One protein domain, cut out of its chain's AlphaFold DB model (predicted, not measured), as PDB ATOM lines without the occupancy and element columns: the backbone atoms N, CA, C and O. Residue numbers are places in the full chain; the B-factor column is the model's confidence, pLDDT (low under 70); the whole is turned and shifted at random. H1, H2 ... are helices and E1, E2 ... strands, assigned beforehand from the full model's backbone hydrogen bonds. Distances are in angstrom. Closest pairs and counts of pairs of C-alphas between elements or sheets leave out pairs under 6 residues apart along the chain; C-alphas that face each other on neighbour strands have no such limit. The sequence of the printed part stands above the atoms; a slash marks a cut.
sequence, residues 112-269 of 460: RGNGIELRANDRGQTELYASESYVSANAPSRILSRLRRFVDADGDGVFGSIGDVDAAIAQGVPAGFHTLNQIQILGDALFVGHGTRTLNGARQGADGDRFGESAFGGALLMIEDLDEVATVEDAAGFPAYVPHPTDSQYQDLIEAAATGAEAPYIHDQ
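Overview. This is residues 112 to 269 of the 460 residues of an uncharacterized protein of Acidobacteria bacterium (UniProt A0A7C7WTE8). Two twisted antiparallel sheets stand face to face as a sandwich, with E5, at the edge of the smaller sheet, nearest to the larger one. A long link, residues 224 to 246, leads from E7 past E4 to H1, which sits near the last residue of E4, and the loop of residues 198 to 215 reaches far out at one end. The printed part has 158 residues, with seven named strands, E1 to E7, then the one named helix; the sheets run E1 E2 E3 E4 and E5 E6 E7. The class is mostly strand, though under half of the residues are in named elements. The whole is compact, with a radius of gyration of the C-alphas of 16.8 A, and elongated, spanning 56 by 35 by 25 A.

Arrangement. The first sheet is a meander, each strand the antiparallel neighbour of the one before: E1 (residues 116 to 120), E2 (126 to 134), E3 (144 to 152) and E4 (165 to 174). Within hydrogen-bond range are N 117 and O 129 of the hairpin E1 and E2, 3.0 A, N 130 and O 148 of the hairpin E2 and E3, 2.9 A, and N 147 and O 170 of the hairpin E3 and E4, 2.8 A. The second meander is E5 (180 to 186), E6 (189 to 197) and E7 (216 to 223). Here N 184 and O 191 are 2.8 A apart in the hairpin E5 and E6, and N 194 and O 219 are 2.8 A apart in the hairpin E6 and E7. Both sheets are strongly twisted. The parts that face each other are 9.8 A centre to centre, with strands at 21 degrees. The closest C-alphas of E1 and E5 are those of Ile 116 and Ile 183, 5.8 A; those of E2 and E5 are Ser 131 and Leu 180, also 5.8 A. E4 is apart from E6 and E7. H1 (247 to 259) only grazes the first sheet, with its residues 249 to 254; its closest C-alpha pair with E4 is Pro 174 and Tyr 250, 7.1 A. In H1 every O i to N i+4 pair is within hydrogen-bond range.

Along the chain. E1 begins at C-alpha 116, (-3.021, 16.633, 32.375). E2 is 24.5 A long, E3 25.7 A, E4 25.0 A, E6 25.7 A and E7 22.5 A. H1, 18.5 A long, ends at C-alpha 259, (-11.314, 27.291, 60.770).

Size, cuts and confidence. The C-alphas farthest apart, those of Arg 123 and Gly 208, are 56.9 A apart. The printed part has no cut. The links E3 to E4, E6 to E7 and E7 to H1 are long. The mean pLDDT of the printed part is 73.5; residues 175 to 179, 195 to 220, 239 to 240 and 254 to 269 are under 70.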
ATOM      1  N   ARG A 112     -11.133  22.331  30.466       85.88
ATOM      2  CA  ARG A 112     -10.367  23.556  30.741       85.88
ATOM      3  C   ARG A 112      -9.859  23.603  32.178       85.88
ATOM      4  O   ARG A 112     -10.309  24.424  32.977       85.88
ATOM      5  N   GLY A 113      -8.954  22.696  32.515       83.31
ATOM      6  CA  GLY A 113      -8.227  22.721  33.783       83.31
ATOM      7  C   GLY A 113      -6.744  23.010  33.604       83.31
ATOM      8  O   GLY A 113      -6.302  23.468  32.550       83.31
ATOM      9  N   ASN A 114      -5.998  22.778  34.678       81.44
ATOM     10  CA  ASN A 114      -4.564  23.013  34.737       81.44
ATOM     11  C   ASN A 114      -3.769  21.741  34.433       81.44
ATOM     12  O   ASN A 114      -2.886  21.775  33.584       81.44
ATOM     13  N   GLY A 115      -4.095  20.637  35.102       87.81
ATOM     14  CA  GLY A 115      -3.358  19.390  34.963       87.81
ATOM     15  C   GLY A 115      -3.836  18.476  33.855       87.81
ATOM     16  O   GLY A 115      -5.028  18.465  33.513       87.81
ATOM     17  N   ILE A 116      -2.876  17.715  33.343       93.12
ATOM     18  CA  ILE A 116      -3.021  16.633  32.375       93.12
ATOM     19  C   ILE A 116      -1.924  15.601  32.626       93.12
ATOM     20  O   ILE A 116      -0.803  15.991  32.917       93.12
ATOM     21  N   GLU A 117      -2.238  14.321  32.478       94.06
ATOM     22  CA  GLU A 117      -1.238  13.255  32.410       94.06
ATOM     23  C   GLU A 117      -1.778  12.090  31.577       94.06
ATOM     24  O   GLU A 117      -3.000  11.921  31.473       94.06
ATOM     25  N   LEU A 118      -0.888  11.309  30.965       93.81
ATOM     26  CA  LEU A 118      -1.268  10.135  30.184       93.81
ATOM     27  C   LEU A 118      -0.560   8.881  30.692       93.81
ATOM     28  O   LEU A 118       0.572   8.929  31.161       93.81
ATOM     29  N   ARG A 119      -1.219   7.734  30.541       92.00
ATOM     30  CA  ARG A 119      -0.600   6.420  30.753       92.00
ATOM     31  C   ARG A 119      -1.187   5.376  29.811       92.00
ATOM     32  O   ARG A 119      -2.224   5.608  29.196       92.00
ATOM     33  N   ALA A 120      -0.551   4.212  29.741       90.62
ATOM     34  CA  ALA A 120      -1.188   2.998  29.242       90.62
ATOM     35  C   ALA A 120      -1.687   2.170  30.436       90.62
ATOM     36  O   ALA A 120      -0.959   2.050  31.420       90.62
ATOM     37  N   ASN A 121      -2.897   1.619  30.358       89.19
ATOM     38  CA  ASN A 121      -3.423   0.709  31.385       89.19
ATOM     39  C   ASN A 121      -2.942  -0.741  31.198       89.19
ATOM     40  O   ASN A 121      -2.267  -1.065  30.215       89.19
ATOM     41  N   ASP A 122      -3.342  -1.632  32.109       87.88
ATOM     42  CA  ASP A 122      -3.033  -3.073  32.086       87.88
ATOM     43  C   ASP A 122      -3.452  -3.808  30.792       87.88
ATOM     44  O   ASP A 122      -2.904  -4.862  30.449       87.88
ATOM     45  N   ARG A 123      -4.396  -3.239  30.036       87.00
ATOM     46  CA  ARG A 123      -4.887  -3.744  28.742       87.00
ATOM     47  C   ARG A 123      -4.175  -3.127  27.541       87.00
ATOM     48  O   ARG A 123      -4.502  -3.477  26.408       87.00
ATOM     49  N   GLY A 124      -3.218  -2.230  27.767       86.31
ATOM     50  CA  GLY A 124      -2.490  -1.517  26.721       86.31
ATOM     51  C   GLY A 124      -3.301  -0.419  26.029       86.31
ATOM     52  O   GLY A 124      -2.911   0.016  24.949       86.31
ATOM     53  N   GLN A 125      -4.422   0.016  26.615       89.06
ATOM     54  CA  GLN A 125      -5.194   1.159  26.121       89.06
ATOM     55  C   GLN A 125      -4.615   2.450  26.693       89.06
ATOM     56  O   GLN A 125      -4.171   2.477  27.844       89.06
ATOM     57  N   THR A 126      -4.644   3.524  25.906       91.75
ATOM     58  CA  THR A 126      -4.164   4.823  26.375       91.75
ATOM     59  C   THR A 126      -5.242   5.524  27.185       91.75
ATOM     60  O   THR A 126      -6.405   5.599  26.788       91.75
ATOM     61  N   GLU A 127      -4.838   6.094  28.309       94.25
ATOM     62  CA  GLU A 127      -5.699   6.850  29.200       94.25
ATOM     63  C   GLU A 127      -5.157   8.259  29.356       94.25
ATOM     64  O   GLU A 127      -3.960   8.457  29.565       94.25
ATOM     65  N   LEU A 128      -6.051   9.237  29.267       95.25
ATOM     66  CA  LEU A 128      -5.755  10.634  29.531       95.25
ATOM     67  C   LEU A 128      -6.534  11.071  30.763       95.25
ATOM     68  O   LEU A 128      -7.761  10.967  30.819       95.25
ATOM     69  N   TYR A 129      -5.814  11.621  31.732       95.81
ATOM     70  CA  TYR A 129      -6.369  12.209  32.939       95.81
ATOM     71  C   TYR A 129      -6.247  13.717  32.857       95.81
ATOM     72  O   TYR A 129      -5.198  14.242  32.491       95.81
ATOM     73  N   ALA A 130      -7.319  14.430  33.181       94.56
ATOM     74  CA  ALA A 130      -7.318  15.881  33.104       94.56
ATOM     75  C   ALA A 130      -8.191  16.515  34.172       94.56
ATOM     76  O   ALA A 130      -9.302  16.067  34.459       94.56
ATOM     77  N   SER A 131      -7.700  17.617  34.721       91.44
ATOM     78  CA  SER A 131      -8.518  18.483  35.562       91.44
ATOM     79  C   SER A 131      -9.469  19.319  34.699       91.44
ATOM     80  O   SER A 131      -9.149  19.708  33.574       91.44
ATOM     81  N   GLU A 132     -10.642  19.639  35.231       90.81
ATOM     82  CA  GLU A 132     -11.609  20.533  34.592       90.81
ATOM     83  C   GLU A 132     -12.298  21.394  35.644       90.81
ATOM     84  O   GLU A 132     -12.760  20.874  36.656       90.81
ATOM     85  N   SER A 133     -12.427  22.699  35.386       86.12
ATOM     86  CA  SER A 133     -13.351  23.554  36.138       86.12
ATOM     87  C   SER A 133     -14.751  23.529  35.516       86.12
ATOM     88  O   SER A 133     -14.890  23.684  34.304       86.12
ATOM     89  N   TYR A 134     -15.792  23.390  36.332       87.94
ATOM     90  CA  TYR A 134     -17.188  23.322  35.901       87.94
ATOM     91  C   TYR A 134     -18.128  24.067  36.858       87.94
ATOM     92  O   TYR A 134     -17.766  24.395  37.987       87.94
ATOM     93  N   VAL A 135     -19.353  24.338  36.403       88.06
ATOM     94  CA  VAL A 135     -20.443  24.856  37.244       88.06
ATOM     95  C   VAL A 135     -21.442  23.727  37.461       88.06
ATOM     96  O   VAL A 135     -21.955  23.159  36.496       88.06
ATOM     97  N   SER A 136     -21.705  23.387  38.722       85.94
ATOM     98  CA  SER A 136     -22.699  22.370  39.080       85.94
ATOM     99  C   SER A 136     -24.111  22.948  39.020       85.94
ATOM    100  O   SER A 136     -24.342  24.085  39.430       85.94
ATOM    101  N   ALA A 137     -25.082  22.143  38.584       89.12
ATOM    102  CA  ALA A 137     -26.496  22.512  38.649       89.12
ATOM    103  C   ALA A 137     -26.995  22.691  40.098       89.12
ATOM    104  O   ALA A 137     -27.889  23.499  40.340       89.12
ATOM    105  N   ASN A 138     -26.393  21.977  41.056       89.56
ATOM    106  CA  ASN A 138     -26.742  22.044  42.481       89.56
ATOM    107  C   ASN A 138     -26.071  23.222  43.204       89.56
ATOM    108  O   ASN A 138     -26.528  23.631  44.272       89.56
ATOM    109  N   ALA A 139     -25.005  23.771  42.617       86.19
ATOM    110  CA  ALA A 139     -24.272  24.920  43.134       86.19
ATOM    111  C   ALA A 139     -23.973  25.936  42.015       86.19
ATOM    112  O   ALA A 139     -22.811  26.158  41.661       86.19
ATOM    113  N   PRO A 140     -25.010  26.552  41.410       86.44
ATOM    114  CA  PRO A 140     -24.847  27.390  40.222       86.44
ATOM    115  C   PRO A 140     -24.086  28.692  40.503       86.44
ATOM    116  O   PRO A 140     -23.641  29.359  39.571       86.44
ATOM    117  N   SER A 141     -23.932  29.073  41.779       83.38
ATOM    118  CA  SER A 141     -23.147  30.240  42.196       83.38
ATOM    119  C   SER A 141     -21.669  29.919  42.454       83.38
ATOM    120  O   SER A 141     -20.902  30.806  42.852       83.38
ATOM    121  N   ARG A 142     -21.256  28.661  42.252       81.44
ATOM    122  CA  ARG A 142     -19.906  28.162  42.528       81.44
ATOM    123  C   ARG A 142     -19.261  27.605  41.271       81.44
ATOM    124  O   ARG A 142     -19.914  27.037  40.400       81.44
ATOM    125  N   ILE A 143     -17.943  27.747  41.221       81.19
ATOM    126  CA  ILE A 143     -17.100  27.013  40.285       81.19
ATOM    127  C   ILE A 143     -16.500  25.859  41.085       81.19
ATOM    128  O   ILE A 143     -16.002  26.066  42.194       81.19
ATOM    129  N   LEU A 144     -16.570  24.660  40.527       84.62
ATOM    130  CA  LEU A 144     -16.019  23.423  41.070       84.62
ATOM    131  C   LEU A 144     -14.973  22.859  40.107       84.62
ATOM    132  O   LEU A 144     -14.896  23.271  38.954       84.62
ATOM    133  N   SER A 145     -14.158  21.932  40.585       86.50
ATOM    134  CA  SER A 145     -13.160  21.181  39.845       86.50
ATOM    135  C   SER A 145     -13.536  19.704  39.852       86.50
ATOM    136  O   SER A 145     -14.129  19.195  40.808       86.50
ATOM    137  N   ARG A 146     -13.155  19.009  38.787       90.88
ATOM    138  CA  ARG A 146     -13.264  17.557  38.665       90.88
ATOM    139  C   ARG A 146     -12.043  16.969  37.983       90.88
ATOM    140  O   ARG A 146     -11.391  17.655  37.193       90.88
ATOM    141  N   LEU A 147     -11.764  15.707  38.281       94.12
ATOM    142  CA  LEU A 147     -10.813  14.878  37.557       94.12
ATOM    143  C   LEU A 147     -11.587  14.053  36.530       94.12
ATOM    144  O   LEU A 147     -12.497  13.299  36.880       94.12
ATOM    145  N   ARG A 148     -11.229  14.202  35.258       94.75
ATOM    146  CA  ARG A 148     -11.737  13.369  34.175       94.75
ATOM    147  C   ARG A 148     -10.728  12.312  33.780       94.75
ATOM    148  O   ARG A 148      -9.533  12.590  33.770       94.75
ATOM    149  N   ARG A 149     -11.249  11.163  33.367       95.06
ATOM    150  CA  ARG A 149     -10.534  10.123  32.637       95.06
ATOM    151  C   ARG A 149     -11.148   9.992  31.253       95.06
ATOM    152  O   ARG A 149     -12.371   9.958  31.128       95.06
ATOM    153  N   PHE A 150     -10.289   9.894  30.255       94.75
ATOM    154  CA  PHE A 150     -10.605   9.526  28.885       94.75
ATOM    155  C   PHE A 150      -9.858   8.235  28.580       94.75
ATOM    156  O   PHE A 150      -8.675   8.136  28.891       94.75
ATOM    157  N   VAL A 151     -10.541   7.261  27.993       93.69
ATOM    158  CA  VAL A 151      -9.952   6.007  27.528       93.69
ATOM    159  C   VAL A 151     -10.070   5.983  26.014       93.69
ATOM    160  O   VAL A 151     -11.189   6.002  25.498       93.69
ATOM    161  N   ASP A 152      -8.918   5.940  25.349       91.31
ATOM    162  CA  ASP A 152      -8.778   5.686  23.915       91.31
ATOM    163  C   ASP A 152      -9.078   4.203  23.669       91.31
ATOM    164  O   ASP A 152      -8.221   3.323  23.815       91.31
ATOM    165  N   ALA A 153     -10.358   3.909  23.462       87.12
ATOM    166  CA  ALA A 153     -10.848   2.538  23.497       87.12
ATOM    167  C   ALA A 153     -10.656   1.818  22.158       87.12
ATOM    168  O   ALA A 153     -10.555   0.586  22.148       87.12
ATOM    169  N   ASP A 154     -10.616   2.563  21.055       86.69
ATOM    170  CA  ASP A 154     -10.385   2.037  19.712       86.69
ATOM    171  C   ASP A 154      -8.905   2.078  19.286       86.69
ATOM    172  O   ASP A 154      -8.535   1.397  18.325       86.69
ATOM    173  N   GLY A 155      -8.051   2.752  20.065       84.94
ATOM    174  CA  GLY A 155      -6.601   2.748  19.917       84.94
ATOM    175  C   GLY A 155      -6.117   3.626  18.767       84.94
ATOM    176  O   GLY A 155      -5.036   3.375  18.226       84.94
ATOM    177  N   ASP A 156      -6.920   4.607  18.350       82.81
ATOM    178  CA  ASP A 156      -6.584   5.515  17.260       82.81
ATOM    179  C   ASP A 156      -5.783   6.746  17.724       82.81
ATOM    180  O   ASP A 156      -5.406   7.588  16.904       82.81
ATOM    181  N   GLY A 157      -5.503   6.870  19.027       79.19
ATOM    182  CA  GLY A 157      -4.748   7.978  19.606       79.19
ATOM    183  C   GLY A 157      -5.476   9.327  19.545       79.19
ATOM    184  O   GLY A 157      -4.844  10.389  19.684       79.19
ATOM    185  N   VAL A 158      -6.788   9.327  19.305       83.38
ATOM    186  CA  VAL A 158      -7.662  10.502  19.253       83.38
ATOM    187  C   VAL A 158      -8.700  10.415  20.362       83.38
ATOM    188  O   VAL A 158      -9.790   9.903  20.181       83.38
ATOM    189  N   PHE A 159      -8.388  11.046  21.491       85.75
ATOM    190  CA  PHE A 159      -9.313  11.138  22.618       85.75
ATOM    191  C   PHE A 159     -10.562  11.977  22.319       85.75
ATOM    192  O   PHE A 159     -10.479  13.076  21.763       85.75
ATOM    193  N   GLY A 160     -11.703  11.515  22.825       74.75
ATOM    194  CA  GLY A 160     -13.003  12.167  22.675       74.75
ATOM    195  C   GLY A 160     -13.717  11.813  21.367       74.75
ATOM    196  O   GLY A 160     -14.693  12.484  21.015       74.75
ATOM    197  N   SER A 161     -13.236  10.790  20.652       78.50
ATOM    198  CA  SER A 161     -13.841  10.225  19.445       78.50
ATOM    199  C   SER A 161     -15.129   9.454  19.726       78.50
ATOM    200  O   SER A 161     -15.430   9.049  20.848       78.50
ATOM    201  N   ILE A 162     -15.892   9.174  18.661       76.00
ATOM    202  CA  ILE A 162     -16.941   8.148  18.711       76.00
ATOM    203  C   ILE A 162     -16.261   6.789  18.901       76.00
ATOM    204  O   ILE A 162     -15.687   6.273  17.951       76.00
ATOM    205  N   GLY A 163     -16.392   6.200  20.086       77.31
ATOM    206  CA  GLY A 163     -15.741   4.932  20.434       77.31
ATOM    207  C   GLY A 163     -15.059   5.003  21.793       77.31
ATOM    208  O   GLY A 163     -15.069   4.015  22.524       77.31
ATOM    209  N   ASP A 164     -14.592   6.195  22.162       85.44
ATOM    210  CA  ASP A 164     -13.950   6.457  23.442       85.44
ATOM    211  C   ASP A 164     -14.929   6.494  24.602       85.44
ATOM    212  O   ASP A 164     -16.122   6.784  24.461       85.44
ATOM    213  N   VAL A 165     -14.378   6.244  25.786       90.06
ATOM    214  CA  VAL A 165     -15.104   6.353  27.047       90.06
ATOM    215  C   VAL A 165     -14.530   7.510  27.840       90.06
ATOM    216  O   VAL A 165     -13.328   7.564  28.092       90.06
ATOM    217  N   ASP A 166     -15.395   8.413  28.288       92.69
ATOM    218  CA  ASP A 166     -15.009   9.505  29.165       92.69
ATOM    219  C   ASP A 166     -15.919   9.599  30.391       92.69
ATOM    220  O   ASP A 166     -17.131   9.394  30.318       92.69
ATOM    221  N   ALA A 167     -15.323   9.906  31.541       93.62
ATOM    222  CA  ALA A 167     -16.061  10.107  32.780       93.62
ATOM    223  C   ALA A 167     -15.342  11.081  33.709       93.62
ATOM    224  O   ALA A 167     -14.113  11.162  33.741       93.62
ATOM    225  N   ALA A 168     -16.121  11.807  34.508       94.12
ATOM    226  CA  ALA A 168     -15.604  12.543  35.650       94.12
ATOM    227  C   ALA A 168     -15.508  11.595  36.855       94.12
ATOM    228  O   ALA A 168     -16.489  11.388  37.560       94.12
ATOM    229  N   ILE A 169     -14.339  10.986  37.056       94.69
ATOM    230  CA  ILE A 169     -14.120   9.929  38.059       94.69
ATOM    231  C   ILE A 169     -14.017  10.458  39.499       94.69
ATOM    232  O   ILE A 169     -14.114   9.677  40.444       94.69
ATOM    233  N   ALA A 170     -13.830  11.770  39.673       91.75
ATOM    234  CA  ALA A 170     -13.939  12.457  40.958       91.75
ATOM    235  C   ALA A 170     -14.383  13.915  40.757       91.75
ATOM    236  O   ALA A 170     -13.840  14.621  39.900       91.75
ATOM    237  N   GLN A 171     -15.359  14.376  41.541       90.94
ATOM    238  CA  GLN A 171     -15.993  15.689  41.381       90.94
ATOM    239  C   GLN A 171     -16.254  16.393  42.719       90.94
ATOM    240  O   GLN A 171     -15.987  15.864  43.793       90.94
ATOM    241  N   GLY A 172     -16.800  17.614  42.655       84.06
ATOM    242  CA  GLY A 172     -17.225  18.358  43.845       84.06
ATOM    243  C   GLY A 172     -16.110  19.111  44.569       84.06
ATOM    244  O   GLY A 172     -16.364  19.746  45.591       84.06
ATOM    245  N   VAL A 173     -14.891  19.098  44.028       81.88
ATOM    246  CA  VAL A 173     -13.766  19.854  44.583       81.88
ATOM    247  C   VAL A 173     -14.017  21.345  44.334       81.88
ATOM    248  O   VAL A 173     -14.372  21.709  43.221       81.88
ATOM    249  N   PRO A 174     -13.879  22.251  45.306       75.75
ATOM    250  CA  PRO A 174     -14.004  23.685  45.050       75.75
ATOM    251  C   PRO A 174     -13.062  24.193  43.942       75.75
ATOM    252  O   PRO A 174     -11.983  23.656  43.769       75.75
ATOM    253  N   ALA A 175     -13.425  25.217  43.162       69.56
ATOM    254  CA  ALA A 175     -12.532  25.829  42.162       69.56
ATOM    255  C   ALA A 175     -12.387  27.345  42.345       69.56
ATOM    256  O   ALA A 175     -13.110  27.992  43.098       69.56
ATOM    257  N   GLY A 176     -11.413  27.926  41.640       58.91
ATOM    258  CA  GLY A 176     -11.059  29.347  41.689       58.91
ATOM    259  C   GLY A 176      -9.895  29.611  42.638       58.91
ATOM    260  O   GLY A 176      -8.807  29.964  42.194       58.91
ATOM    261  N   PHE A 177     -10.116  29.386  43.930       47.84
ATOM    262  CA  PHE A 177      -9.067  29.428  44.954       47.84
ATOM    263  C   PHE A 177      -8.491  28.036  45.259       47.84
ATOM    264  O   PHE A 177      -7.505  27.947  45.967       47.84
ATOM    265  N   HIS A 178      -9.102  26.967  44.735       51.62
ATOM    266  CA  HIS A 178      -8.916  25.579  45.176       51.62
ATOM    267  C   HIS A 178      -8.810  24.570  44.012       51.62
ATOM    268  O   HIS A 178      -9.347  23.476  44.078       51.62
ATOM    269  N   THR A 179      -8.213  24.933  42.873       67.62
ATOM    270  CA  THR A 179      -8.295  24.076  41.674       67.62
ATOM    271  C   THR A 179      -7.429  22.823  41.761       67.62
ATOM    272  O   THR A 179      -6.325  22.848  42.309       67.62
ATOM    273  N   LEU A 180      -7.919  21.738  41.148       79.62
ATOM    274  CA  LEU A 180      -7.061  20.623  40.757       79.62
ATOM    275  C   LEU A 180      -6.048  21.155  39.737       79.62
ATOM    276  O   LEU A 180      -6.421  21.671  38.679       79.62
ATOM    277  N   ASN A 181      -4.781  21.108  40.121       77.12
ATOM    278  CA  ASN A 181      -3.659  21.666  39.389       77.12
ATOM    279  C   ASN A 181      -2.881  20.533  38.738       77.12
ATOM    280  O   ASN A 181      -3.459  19.830  37.920       77.12
ATOM    281  N   GLN A 182      -1.603  20.378  39.074       80.38
ATOM    282  CA  GLN A 182      -0.730  19.379  38.473       80.38
ATOM    283  C   GLN A 182      -1.214  17.956  38.754       80.38
ATOM    284  O   GLN A 182      -1.608  17.648  39.879       80.38
ATOM    285  N   ILE A 183      -1.164  17.107  37.732       88.31
ATOM    286  CA  ILE A 183      -1.430  15.671  37.820       88.31
ATOM    287  C   ILE A 183      -0.115  14.951  37.539       88.31
ATOM    288  O   ILE A 183       0.594  15.337  36.624       88.31
ATOM    289  N   GLN A 184       0.226  13.931  38.312       85.44
ATOM    290  CA  GLN A 184       1.389  13.083  38.064       85.44
ATOM    291  C   GLN A 184       0.965  11.626  38.194       85.44
ATOM    292  O   GLN A 184       0.165  11.296  39.069       85.44
ATOM    293  N   ILE A 185       1.495  10.758  37.337       87.38
ATOM    294  CA  ILE A 185       1.260   9.314  37.396       87.38
ATOM    295  C   ILE A 185       2.600   8.619  37.627       87.38
ATOM    296  O   ILE A 185       3.570   8.874  36.915       87.38
ATOM    297  N   LEU A 186       2.649   7.737  38.624       80.19
ATOM    298  CA  LEU A 186       3.807   6.898  38.918       80.19
ATOM    299  C   LEU A 186       3.348   5.445  39.044       80.19
ATOM    300  O   LEU A 186       2.745   5.060  40.044       80.19
ATOM    301  N   GLY A 187       3.644   4.640  38.022       83.88
ATOM    302  CA  GLY A 187       3.053   3.307  37.897       83.88
ATOM    303  C   GLY A 187       1.536   3.421  37.744       83.88
ATOM    304  O   GLY A 187       1.064   4.136  36.861       83.88
ATOM    305  N   ASP A 188       0.796   2.768  38.637       85.38
ATOM    306  CA  ASP A 188      -0.672   2.784  38.640       85.38
ATOM    307  C   ASP A 188      -1.264   3.834  39.584       85.38
ATOM    308  O   ASP A 188      -2.473   4.050  39.584       85.38
ATOM    309  N   ALA A 189      -0.415   4.541  40.335       81.62
ATOM    310  CA  ALA A 189      -0.841   5.594  41.240       81.62
ATOM    311  C   ALA A 189      -0.920   6.947  40.528       81.62
ATOM    312  O   ALA A 189      -0.017   7.337  39.782       81.62
ATOM    313  N   LEU A 190      -1.975   7.703  40.828       88.12
ATOM    314  CA  LEU A 190      -2.173   9.072  40.363       88.12
ATOM    315  C   LEU A 190      -2.164  10.041  41.536       88.12
ATOM    316  O   LEU A 190      -2.860   9.847  42.528       88.12
ATOM    317  N   PHE A 191      -1.426  11.129  41.367       83.12
ATOM    318  CA  PHE A 191      -1.292  12.214  42.323       83.12
ATOM    319  C   PHE A 191      -1.836  13.502  41.711       83.12
ATOM    320  O   PHE A 191      -1.487  13.852  40.586       83.12
ATOM    321  N   VAL A 192      -2.678  14.228  42.445       81.19
ATOM    322  CA  VAL A 192      -3.214  15.525  42.017       81.19
ATOM    323  C   VAL A 192      -2.903  16.581  43.055       81.19
ATOM    324  O   VAL A 192      -3.374  16.521  44.190       81.19
ATOM    325  N   GLY A 193      -2.161  17.602  42.641       75.88
ATOM    326  CA  GLY A 193      -1.998  18.811  43.426       75.88
ATOM    327  C   GLY A 193      -3.324  19.562  43.510       75.88
ATOM    328  O   GLY A 193      -3.858  20.022  42.503       75.88
ATOM    329  N   HIS A 194      -3.844  19.735  44.715       71.00
ATOM    330  CA  HIS A 194      -4.997  20.572  45.016       71.00
ATOM    331  C   HIS A 194      -4.499  21.814  45.757       71.00
ATOM    332  O   HIS A 194      -4.199  21.762  46.945       71.00
ATOM    333  N   GLY A 195      -4.359  22.940  45.057       61.38
ATOM    334  CA  GLY A 195      -3.821  24.160  45.666       61.38
ATOM    335  C   GLY A 195      -4.914  24.964  46.354       61.38
ATOM    336  O   GLY A 195      -5.852  25.352  45.678       61.38
ATOM    337  N   THR A 196      -4.779  25.267  47.645       50.91
ATOM    338  CA  THR A 196      -5.658  26.137  48.434       50.91
ATOM    339  C   THR A 196      -5.082  27.551  48.574       50.91
ATOM    340  O   THR A 196      -4.174  27.827  49.349       50.91
ATOM    341  N   ARG A 197      -5.637  28.505  47.829       43.59
ATOM    342  CA  ARG A 197      -5.393  29.938  47.996       43.59
ATOM    343  C   ARG A 197      -6.368  30.484  49.026       43.59
ATOM    344  O   ARG A 197      -7.459  30.941  48.695       43.59
ATOM    345  N   THR A 198      -5.960  30.482  50.282       39.19
ATOM    346  CA  THR A 198      -6.682  31.258  51.295       39.19
ATOM    347  C   THR A 198      -6.326  32.736  51.135       39.19
ATOM    348  O   THR A 198      -5.191  33.064  50.821       39.19
ATOM    349  N   LEU A 199      -7.292  33.638  51.286       39.94
ATOM    350  CA  LEU A 199      -7.048  35.066  51.503       39.94
ATOM    351  C   LEU A 199      -7.403  35.317  52.972       39.94
ATOM    352  O   LEU A 199      -8.585  35.274  53.303       39.94
ATOM    353  N   ASN A 200      -6.414  35.480  53.858       36.97
ATOM    354  CA  ASN A 200      -6.619  35.732  55.299       36.97
ATOM    355  C   ASN A 200      -7.564  34.758  56.041       36.97
ATOM    356  O   ASN A 200      -8.208  35.150  57.011       36.97
ATOM    357  N   GLY A 201      -7.732  33.515  55.578       35.09
ATOM    358  CA  GLY A 201      -8.684  32.584  56.200       35.09
ATOM    359  C   GLY A 201     -10.153  33.058  56.211       35.09
ATOM    360  O   GLY A 201     -10.949  32.506  56.960       35.09
ATOM    361  N   ALA A 202     -10.551  34.054  55.403       32.12
ATOM    362  CA  ALA A 202     -11.937  34.536  55.345       32.12
ATOM    363  C   ALA A 202     -12.330  35.071  53.953       32.12
ATOM    364  O   ALA A 202     -11.532  35.679  53.241       32.12
ATOM    365  N   ARG A 203     -13.602  34.897  53.556       35.53
ATOM    366  CA  ARG A 203     -14.168  35.595  52.384       35.53
ATOM    367  C   ARG A 203     -14.152  37.108  52.634       35.53
ATOM    368  O   ARG A 203     -14.683  37.558  53.644       35.53
ATOM    369  N   GLN A 204     -13.663  37.902  51.681       41.50
ATOM    370  CA  GLN A 204     -13.905  39.347  51.695       41.50
ATOM    371  C   GLN A 204     -15.401  39.647  51.512       41.50
ATOM    372  O   GLN A 204     -16.000  39.308  50.489       41.50
ATOM    373  N   GLY A 205     -15.977  40.346  52.491       32.50
ATOM    374  CA  GLY A 205     -16.987  41.363  52.217       32.50
ATOM    375  C   GLY A 205     -16.331  42.555  51.511       32.50
ATOM    376  O   GLY A 205     -15.120  42.739  51.594       32.50
ATOM    377  N   ALA A 206     -17.122  43.347  50.792       33.47
ATOM    378  CA  ALA A 206     -16.671  44.375  49.848       33.47
ATOM    379  C   ALA A 206     -15.820  45.532  50.426       33.47
ATOM    380  O   ALA A 206     -15.412  46.404  49.663       33.47
ATOM    381  N   ASP A 207     -15.504  45.537  51.720       35.09
ATOM    382  CA  ASP A 207     -14.818  46.636  52.390       35.09
ATOM    383  C   ASP A 207     -13.615  46.120  53.198       35.09
ATOM    384  O   ASP A 207     -13.787  45.386  54.167       35.09
ATOM    385  N   GLY A 208     -12.395  46.555  52.858       38.97
ATOM    386  CA  GLY A 208     -11.414  46.847  53.913       38.97
ATOM    387  C   GLY A 208      -9.971  46.381  53.751       38.97
ATOM    388  O   GLY A 208      -9.099  47.238  53.807       38.97
ATOM    389  N   ASP A 209      -9.669  45.098  53.541       31.78
ATOM    390  CA  ASP A 209      -8.282  44.620  53.723       31.78
ATOM    391  C   ASP A 209      -7.521  44.437  52.409       31.78
ATOM    392  O   ASP A 209      -7.603  43.415  51.732       31.78
ATOM    393  N   ARG A 210      -6.754  45.469  52.037       32.72
ATOM    394  CA  ARG A 210      -5.914  45.481  50.826       32.72
ATOM    395  C   ARG A 210      -4.534  44.847  50.998       32.72
ATOM    396  O   ARG A 210      -3.804  44.774  50.016       32.72
ATOM    397  N   PHE A 211      -4.177  44.373  52.186       32.88
ATOM    398  CA  PHE A 211      -2.878  43.752  52.434       32.88
ATOM    399  C   PHE A 211      -3.028  42.662  53.493       32.88
ATOM    400  O   PHE A 211      -3.148  42.958  54.675       32.88
ATOM    401  N   GLY A 212      -3.064  41.408  53.048       29.31
ATOM    402  CA  GLY A 212      -3.136  40.245  53.922       29.31
ATOM    403  C   GLY A 212      -2.987  38.948  53.128       29.31
ATOM    404  O   GLY A 212      -3.866  38.549  52.364       29.31
ATOM    405  N   GLU A 213      -1.771  38.419  53.207       31.98
ATOM    406  CA  GLU A 213      -1.387  37.008  53.285       31.98
ATOM    407  C   GLU A 213      -2.280  35.995  52.549       31.98
ATOM    408  O   GLU A 213      -3.303  35.510  53.037       31.98
ATOM    409  N   SER A 214      -1.841  35.636  51.336       30.81
ATOM    410  CA  SER A 214      -2.322  34.429  50.671       30.81
ATOM    411  C   SER A 214      -1.486  33.239  51.133       30.81
ATOM    412  O   SER A 214      -0.413  33.016  50.577       30.81
ATOM    413  N   ALA A 215      -1.954  32.465  52.114       34.53
ATOM    414  CA  ALA A 215      -1.355  31.156  52.342       34.53
ATOM    415  C   ALA A 215      -1.789  30.237  51.195       34.53
ATOM    416  O   ALA A 215      -2.986  29.969  51.020       34.53
ATOM    417  N   PHE A 216      -0.808  29.798  50.405       40.75
ATOM    418  CA  PHE A 216      -0.923  28.631  49.541       40.75
ATOM    419  C   PHE A 216      -0.799  27.403  50.443       40.75
ATOM    420  O   PHE A 216       0.290  26.872  50.638       40.75
ATOM    421  N   GLY A 217      -1.906  26.989  51.055       46.97
ATOM    422  CA  GLY A 217      -2.002  25.597  51.469       46.97
ATOM    423  C   GLY A 217      -2.179  24.762  50.203       46.97
ATOM    424  O   GLY A 217      -2.576  25.264  49.158       46.97
ATOM    425  N   GLY A 218      -1.869  23.484  50.240       53.38
ATOM    426  CA  GLY A 218      -2.216  22.583  49.152       53.38
ATOM    427  C   GLY A 218      -2.313  21.177  49.695       53.38
ATOM    428  O   GLY A 218      -1.571  20.846  50.613       53.38
ATOM    429  N   ALA A 219      -3.247  20.388  49.187       60.59
ATOM    430  CA  ALA A 219      -3.302  18.966  49.471       60.59
ATOM    431  C   ALA A 219      -2.757  18.190  48.274       60.59
ATOM    432  O   ALA A 219      -2.916  18.628  47.130       60.59
ATOM    433  N   LEU A 220      -2.153  17.038  48.535       68.12
ATOM    434  CA  LEU A 220      -1.928  16.033  47.509       68.12
ATOM    435  C   LEU A 220      -3.075  15.027  47.594       68.12
ATOM    436  O   LEU A 220      -3.308  14.421  48.634       68.12
ATOM    437  N   LEU A 221      -3.845  14.901  46.519       75.00
ATOM    438  CA  LEU A 221      -4.873  13.873  46.409       75.00
ATOM    439  C   LEU A 221      -4.262  12.672  45.695       75.00
ATOM    440  O   LEU A 221      -3.543  12.859  44.715       75.00
ATOM    441  N   MET A 222      -4.559  11.462  46.161       78.75
ATOM    442  CA  MET A 222      -4.022  10.227  45.593       78.75
ATOM    443  C   MET A 222      -5.151   9.289  45.175       78.75
ATOM    444  O   MET A 222      -6.152   9.152  45.878       78.75
ATOM    445  N   ILE A 223      -4.961   8.635  44.035       82.00
ATOM    446  CA  ILE A 223      -5.639   7.395  43.669       82.00
ATOM    447  C   ILE A 223      -4.546   6.332  43.628       82.00
ATOM    448  O   ILE A 223      -3.585   6.487  42.879       82.00
ATOM    449  N   GLU A 224      -4.662   5.308  44.471       80.19
ATOM    450  CA  GLU A 224      -3.591   4.323  44.669       80.19
ATOM    451  C   GLU A 224      -3.399   3.409  43.459       80.19
ATOM    452  O   GLU A 224      -2.263   3.135  43.081       80.19
ATOM    453  N   ASP A 225      -4.508   2.984  42.853       85.69
ATOM    454  CA  ASP A 225      -4.524   2.085  41.707       85.69
ATOM    455  C   ASP A 225      -5.591   2.535  40.699       85.69
ATOM    456  O   ASP A 225      -6.799   2.476  40.942       85.69
ATOM    457  N   LEU A 226      -5.134   3.036  39.557       91.25
ATOM    458  CA  LEU A 226      -5.981   3.498  38.465       91.25
ATOM    459  C   LEU A 226      -6.646   2.358  37.668       91.25
ATOM    460  O   LEU A 226      -7.648   2.621  36.989       91.25
ATOM    461  N   ASP A 227      -6.139   1.124  37.739       90.31
ATOM    462  CA  ASP A 227      -6.746  -0.043  37.082       90.31
ATOM    463  C   ASP A 227      -7.971  -0.558  37.852       90.31
ATOM    464  O   ASP A 227      -8.908  -1.094  37.250       90.31
ATOM    465  N   GLU A 228      -8.029  -0.315  39.165       88.81
ATOM    466  CA  GLU A 228      -9.211  -0.604  39.986       88.81
ATOM    467  C   GLU A 228     -10.330   0.440  39.833       88.81
ATOM    468  O   GLU A 228     -11.499   0.168  40.128       88.81
ATOM    469  N   VAL A 229     -10.014   1.634  39.326       91.56
ATOM    470  CA  VAL A 229     -11.013   2.678  39.079       91.56
ATOM    471  C   VAL A 229     -11.750   2.382  37.779       91.56
ATOM    472  O   VAL A 229     -11.152   2.253  36.716       91.56
ATOM    473  N   ALA A 230     -13.079   2.337  37.812       91.25
ATOM    474  CA  ALA A 230     -13.881   2.255  36.594       91.25
ATOM    475  C   ALA A 230     -13.991   3.626  35.897       91.25
ATOM    476  O   ALA A 230     -14.050   4.668  36.548       91.25
ATOM    477  N   THR A 231     -14.104   3.649  34.565       92.38
ATOM    478  CA  THR A 231     -14.404   4.882  33.806       92.38
ATOM    479  C   THR A 231     -15.898   5.209  33.875       92.38
ATOM    480  O   THR A 231     -16.615   5.163  32.878       92.38
ATOM    481  N   VAL A 232     -16.387   5.499  35.082       93.31
ATOM    482  CA  VAL A 232     -17.752   5.966  35.356       93.31
ATOM    483  C   VAL A 232     -17.716   7.149  36.319       93.31
ATOM    484  O   VAL A 232     -16.688   7.444  36.930       93.31
ATOM    485  N   GLU A 233     -18.831   7.864  36.409       92.62
ATOM    486  CA  GLU A 233     -18.942   9.053  37.248       92.62
ATOM    487  C   GLU A 233     -18.641   8.737  38.724       92.62
ATOM    488  O   GLU A 233     -19.180   7.780  39.277       92.62
ATOM    489  N   ASP A 234     -17.760   9.538  39.332       90.69
ATOM    490  CA  ASP A 234     -17.358   9.472  40.746       90.69
ATOM    491  C   ASP A 234     -16.819   8.106  41.223       90.69
ATOM    492  O   ASP A 234     -16.857   7.798  42.414       90.69
ATOM    493  N   ALA A 235     -16.280   7.291  40.308       89.31
ATOM    494  CA  ALA A 235     -15.764   5.952  40.604       89.31
ATOM    495  C   ALA A 235     -14.587   5.918  41.591       89.31
ATOM    496  O   ALA A 235     -14.472   4.967  42.359       89.31
ATOM    497  N   ALA A 236     -13.708   6.922  41.552       85.06
ATOM    498  CA  ALA A 236     -12.624   7.056  42.522       85.06
ATOM    499  C   ALA A 236     -13.113   7.821  43.755       85.06
ATOM    500  O   ALA A 236     -12.879   7.415  44.893       85.06
ATOM    501  N   GLY A 237     -13.818   8.932  43.505       72.00
ATOM    502  CA  GLY A 237     -14.151   9.918  44.524       72.00
ATOM    503  C   GLY A 237     -12.902  10.538  45.163       72.00
ATOM    504  O   GLY A 237     -11.783  10.049  45.050       72.00
ATOM    505  N   PHE A 238     -13.089  11.645  45.867       75.62
ATOM    506  CA  PHE A 238     -12.107  12.115  46.838       75.62
ATOM    507  C   PHE A 238     -12.851  12.219  48.167       75.62
ATOM    508  O   PHE A 238     -13.742  13.060  48.259       75.62
ATOM    509  N   PRO A 239     -12.555  11.383  49.181       66.44
ATOM    510  CA  PRO A 239     -13.409  11.228  50.369       66.44
ATOM    511  C   PRO A 239     -13.721  12.524  51.129       66.44
ATOM    512  O   PRO A 239     -14.745  12.621  51.797       66.44
ATOM    513  N   ALA A 240     -12.855  13.535  51.005       67.50
ATOM    514  CA  ALA A 240     -13.048  14.860  51.591       67.50
ATOM    515  C   ALA A 240     -14.100  15.728  50.867       67.50
ATOM    516  O   ALA A 240     -14.425  16.816  51.341       67.50
ATOM    517  N   TYR A 241     -14.626  15.283  49.724       77.75
ATOM    518  CA  TYR A 241     -15.513  16.064  48.871       77.75
ATOM    519  C   TYR A 241     -16.794  15.305  48.566       77.75
ATOM    520  O   TYR A 241     -16.798  14.128  48.214       77.75
ATOM    521  N   VAL A 242     -17.904  16.024  48.678       83.00
ATOM    522  CA  VAL A 242     -19.218  15.523  48.293       83.00
ATOM    523  C   VAL A 242     -19.369  15.702  46.783       83.00
ATOM    524  O   VAL A 242     -19.277  16.841  46.316       83.00
ATOM    525  N   PRO A 243     -19.647  14.637  46.013       84.69
ATOM    526  CA  PRO A 243     -20.025  14.782  44.616       84.69
ATOM    527  C   PRO A 243     -21.290  15.637  44.483       84.69
ATOM    528  O   PRO A 243     -22.247  15.474  45.238       84.69
ATOM    529  N   HIS A 244     -21.306  16.554  43.514       87.25
ATOM    530  CA  HIS A 244     -22.440  17.458  43.249       87.25
ATOM    531  C   HIS A 244     -22.934  18.258  44.472       87.25
ATOM    532  O   HIS A 244     -24.137  18.244  44.764       87.25
ATOM    533  N   PRO A 245     -22.047  18.997  45.165       87.44
ATOM    534  CA  PRO A 245     -22.417  19.712  46.375       87.44
ATOM    535  C   PRO A 245     -23.445  20.803  46.065       87.44
ATOM    536  O   PRO A 245     -23.456  21.390  44.980       87.44
ATOM    537  N   THR A 246     -24.297  21.095  47.043       90.06
ATOM    538  CA  THR A 246     -25.112  22.314  47.061       90.06
ATOM    539  C   THR A 246     -24.264  23.538  47.412       90.06
ATOM    540  O   THR A 246     -23.179  23.415  47.982       90.06
ATOM    541  N   ASP A 247     -24.782  24.741  47.146       83.62
ATOM    542  CA  ASP A 247     -24.130  25.997  47.554       83.62
ATOM    543  C   ASP A 247     -23.808  26.050  49.059       83.62
ATOM    544  O   ASP A 247     -22.785  26.628  49.437       83.62
ATOM    545  N   SER A 248     -24.661  25.445  49.900       84.38
ATOM    546  CA  SER A 248     -24.455  25.344  51.353       84.38
ATOM    547  C   SER A 248     -23.319  24.388  51.686       84.38
ATOM    548  O   SER A 248     -22.399  24.777  52.385       84.38
ATOM    549  N   GLN A 249     -23.323  23.176  51.123       82.69
ATOM    550  CA  GLN A 249     -22.268  22.187  51.379       82.69
ATOM    551  C   GLN A 249     -20.894  22.678  50.911       82.69
ATOM    552  O   GLN A 249     -19.890  22.446  51.578       82.69
ATOM    553  N   TYR A 250     -20.847  23.401  49.789       78.44
ATOM    554  CA  TYR A 250     -19.633  24.097  49.368       78.44
ATOM    555  C   TYR A 250     -19.179  25.113  50.421       78.44
ATOM    556  O   TYR A 250     -17.990  25.228  50.709       78.44
ATOM    557  N   GLN A 251     -20.117  25.900  50.952       75.12
ATOM    558  CA  GLN A 251     -19.804  26.947  51.915       75.12
ATOM    559  C   GLN A 251     -19.300  26.352  53.233       75.12
ATOM    560  O   GLN A 251     -18.260  26.793  53.711       75.12
ATOM    561  N   ASP A 252     -19.958  25.307  53.732       74.69
ATOM    562  CA  ASP A 252     -19.559  24.575  54.935       74.69
ATOM    563  C   ASP A 252     -18.146  23.988  54.780       74.69
ATOM    564  O   ASP A 252     -17.324  24.107  55.685       74.69
ATOM    565  N   LEU A 253     -17.820  23.424  53.607       71.00
ATOM    566  CA  LEU A 253     -16.487  22.886  53.311       71.00
ATOM    567  C   LEU A 253     -15.397  23.971  53.359       71.00
ATOM    568  O   LEU A 253     -14.333  23.758  53.935       71.00
ATOM    569  N   ILE A 254     -15.654  25.139  52.765       66.12
ATOM    570  CA  ILE A 254     -14.703  26.261  52.781       66.12
ATOM    571  C   ILE A 254     -14.574  26.868  54.187       66.12
ATOM    572  O   ILE A 254     -13.487  27.297  54.569       66.12
ATOM    573  N   GLU A 255     -15.649  26.905  54.971       65.69
ATOM    574  CA  GLU A 255     -15.619  27.398  56.353       65.69
ATOM    575  C   GLU A 255     -14.902  26.426  57.302       65.69
ATOM    576  O   GLU A 255     -14.104  26.858  58.137       65.69
ATOM    577  N   ALA A 256     -15.090  25.114  57.133       60.38
ATOM    578  CA  ALA A 256     -14.325  24.092  57.848       60.38
ATOM    579  C   ALA A 256     -12.823  24.196  57.527       60.38
ATOM    580  O   ALA A 256     -11.988  24.238  58.431       60.38
ATOM    581  N   ALA A 257     -12.487  24.363  56.243       56.38
ATOM    582  CA  ALA A 257     -11.121  24.604  55.783       56.38
ATOM    583  C   ALA A 257     -10.483  25.849  56.417       56.38
ATOM    584  O   ALA A 257      -9.317  25.833  56.807       56.38
ATOM    585  N   ALA A 258     -11.252  26.934  56.513       52.53
ATOM    586  CA  ALA A 258     -10.798  28.208  57.057       52.53
ATOM    587  C   ALA A 258     -10.573  28.179  58.577       52.53
ATOM    588  O   ALA A 258      -9.709  28.891  59.085       52.53
ATOM    589  N   THR A 259     -11.340  27.363  59.300       48.44
ATOM    590  CA  THR A 259     -11.314  27.291  60.770       48.44
ATOM    591  C   THR A 259     -10.339  26.248  61.317       48.44
ATOM    592  O   THR A 259     -10.202  26.127  62.532       48.44
ATOM    593  N   GLY A 260      -9.648  25.499  60.446       45.50
ATOM    594  CA  GLY A 260      -8.717  24.439  60.852       45.50
ATOM    595  C   GLY A 260      -9.404  23.233  61.505       45.50
ATOM    596  O   GLY A 260      -8.730  22.364  62.055       45.50
ATOM    597  N   ALA A 261     -10.737  23.170  61.455       39.19
ATOM    598  CA  ALA A 261     -11.514  22.048  61.948       39.19
ATOM    599  C   ALA A 261     -11.393  20.890  60.952       39.19
ATOM    600  O   ALA A 261     -12.097  20.876  59.948       39.19
ATOM    601  N   GLU A 262     -10.460  19.967  61.215       39.31
ATOM    602  CA  GLU A 262     -10.304  18.666  60.540       39.31
ATOM    603  C   GLU A 262     -10.616  18.665  59.037       39.31
ATOM    604  O   GLU A 262     -11.304  17.787  58.520       39.31
ATOM    605  N   ALA A 263     -10.094  19.634  58.295       39.62
ATOM    606  CA  ALA A 263      -9.923  19.400  56.880       39.62
ATOM    607  C   ALA A 263      -8.635  18.574  56.750       39.62
ATOM    608  O   ALA A 263      -7.578  19.073  57.149       39.62
ATOM    609  N   PRO A 264      -8.684  17.325  56.247       38.81
ATOM    610  CA  PRO A 264      -7.512  16.480  56.040       38.81
ATOM    611  C   PRO A 264      -6.724  17.000  54.833       38.81
ATOM    612  O   PRO A 264      -6.496  16.293  53.854       38.81
ATOM    613  N   TYR A 265      -6.342  18.277  54.860       40.47
ATOM    614  CA  TYR A 265      -5.368  18.827  53.942       40.47
ATOM    615  C   TYR A 265      -4.020  18.307  54.399       40.47
ATOM    616  O   TYR A 265      -3.265  18.963  55.110       40.47
ATOM    617  N   ILE A 266      -3.779  17.060  54.014       33.47
ATOM    618  CA  ILE A 266      -2.472  16.452  54.011       33.47
ATOM    619  C   ILE A 266      -1.668  17.304  53.031       33.47
ATOM    620  O   ILE A 266      -1.759  17.173  51.811       33.47
ATOM    621  N   HIS A 267      -0.964  18.291  53.570       44.12
ATOM    622  CA  HIS A 267       0.189  18.825  52.883       44.12
ATOM    623  C   HIS A 267       1.117  17.616  52.733       44.12
ATOM    624  O   HIS A 267       1.325  16.924  53.717       44.12
ATOM    625  N   ASP A 268       1.622  17.305  51.549       40.00
ATOM    626  CA  ASP A 268       2.620  16.247  51.377       40.00
ATOM    627  C   ASP A 268       3.865  16.875  50.771       40.00
ATOM    628  O   ASP A 268       3.884  17.343  49.634       40.00
ATOM    629  N   GLN A 269       4.910  16.956  51.581       48.12
ATOM    630  CA  GLN A 269       6.238  17.323  51.169       48.12
ATOM    631  C   GLN A 269       6.867  16.072  50.597       48.12
ATOM    632  O   GLN A 269       7.230  15.138  51.312       48.12
TER     633      GLN A 269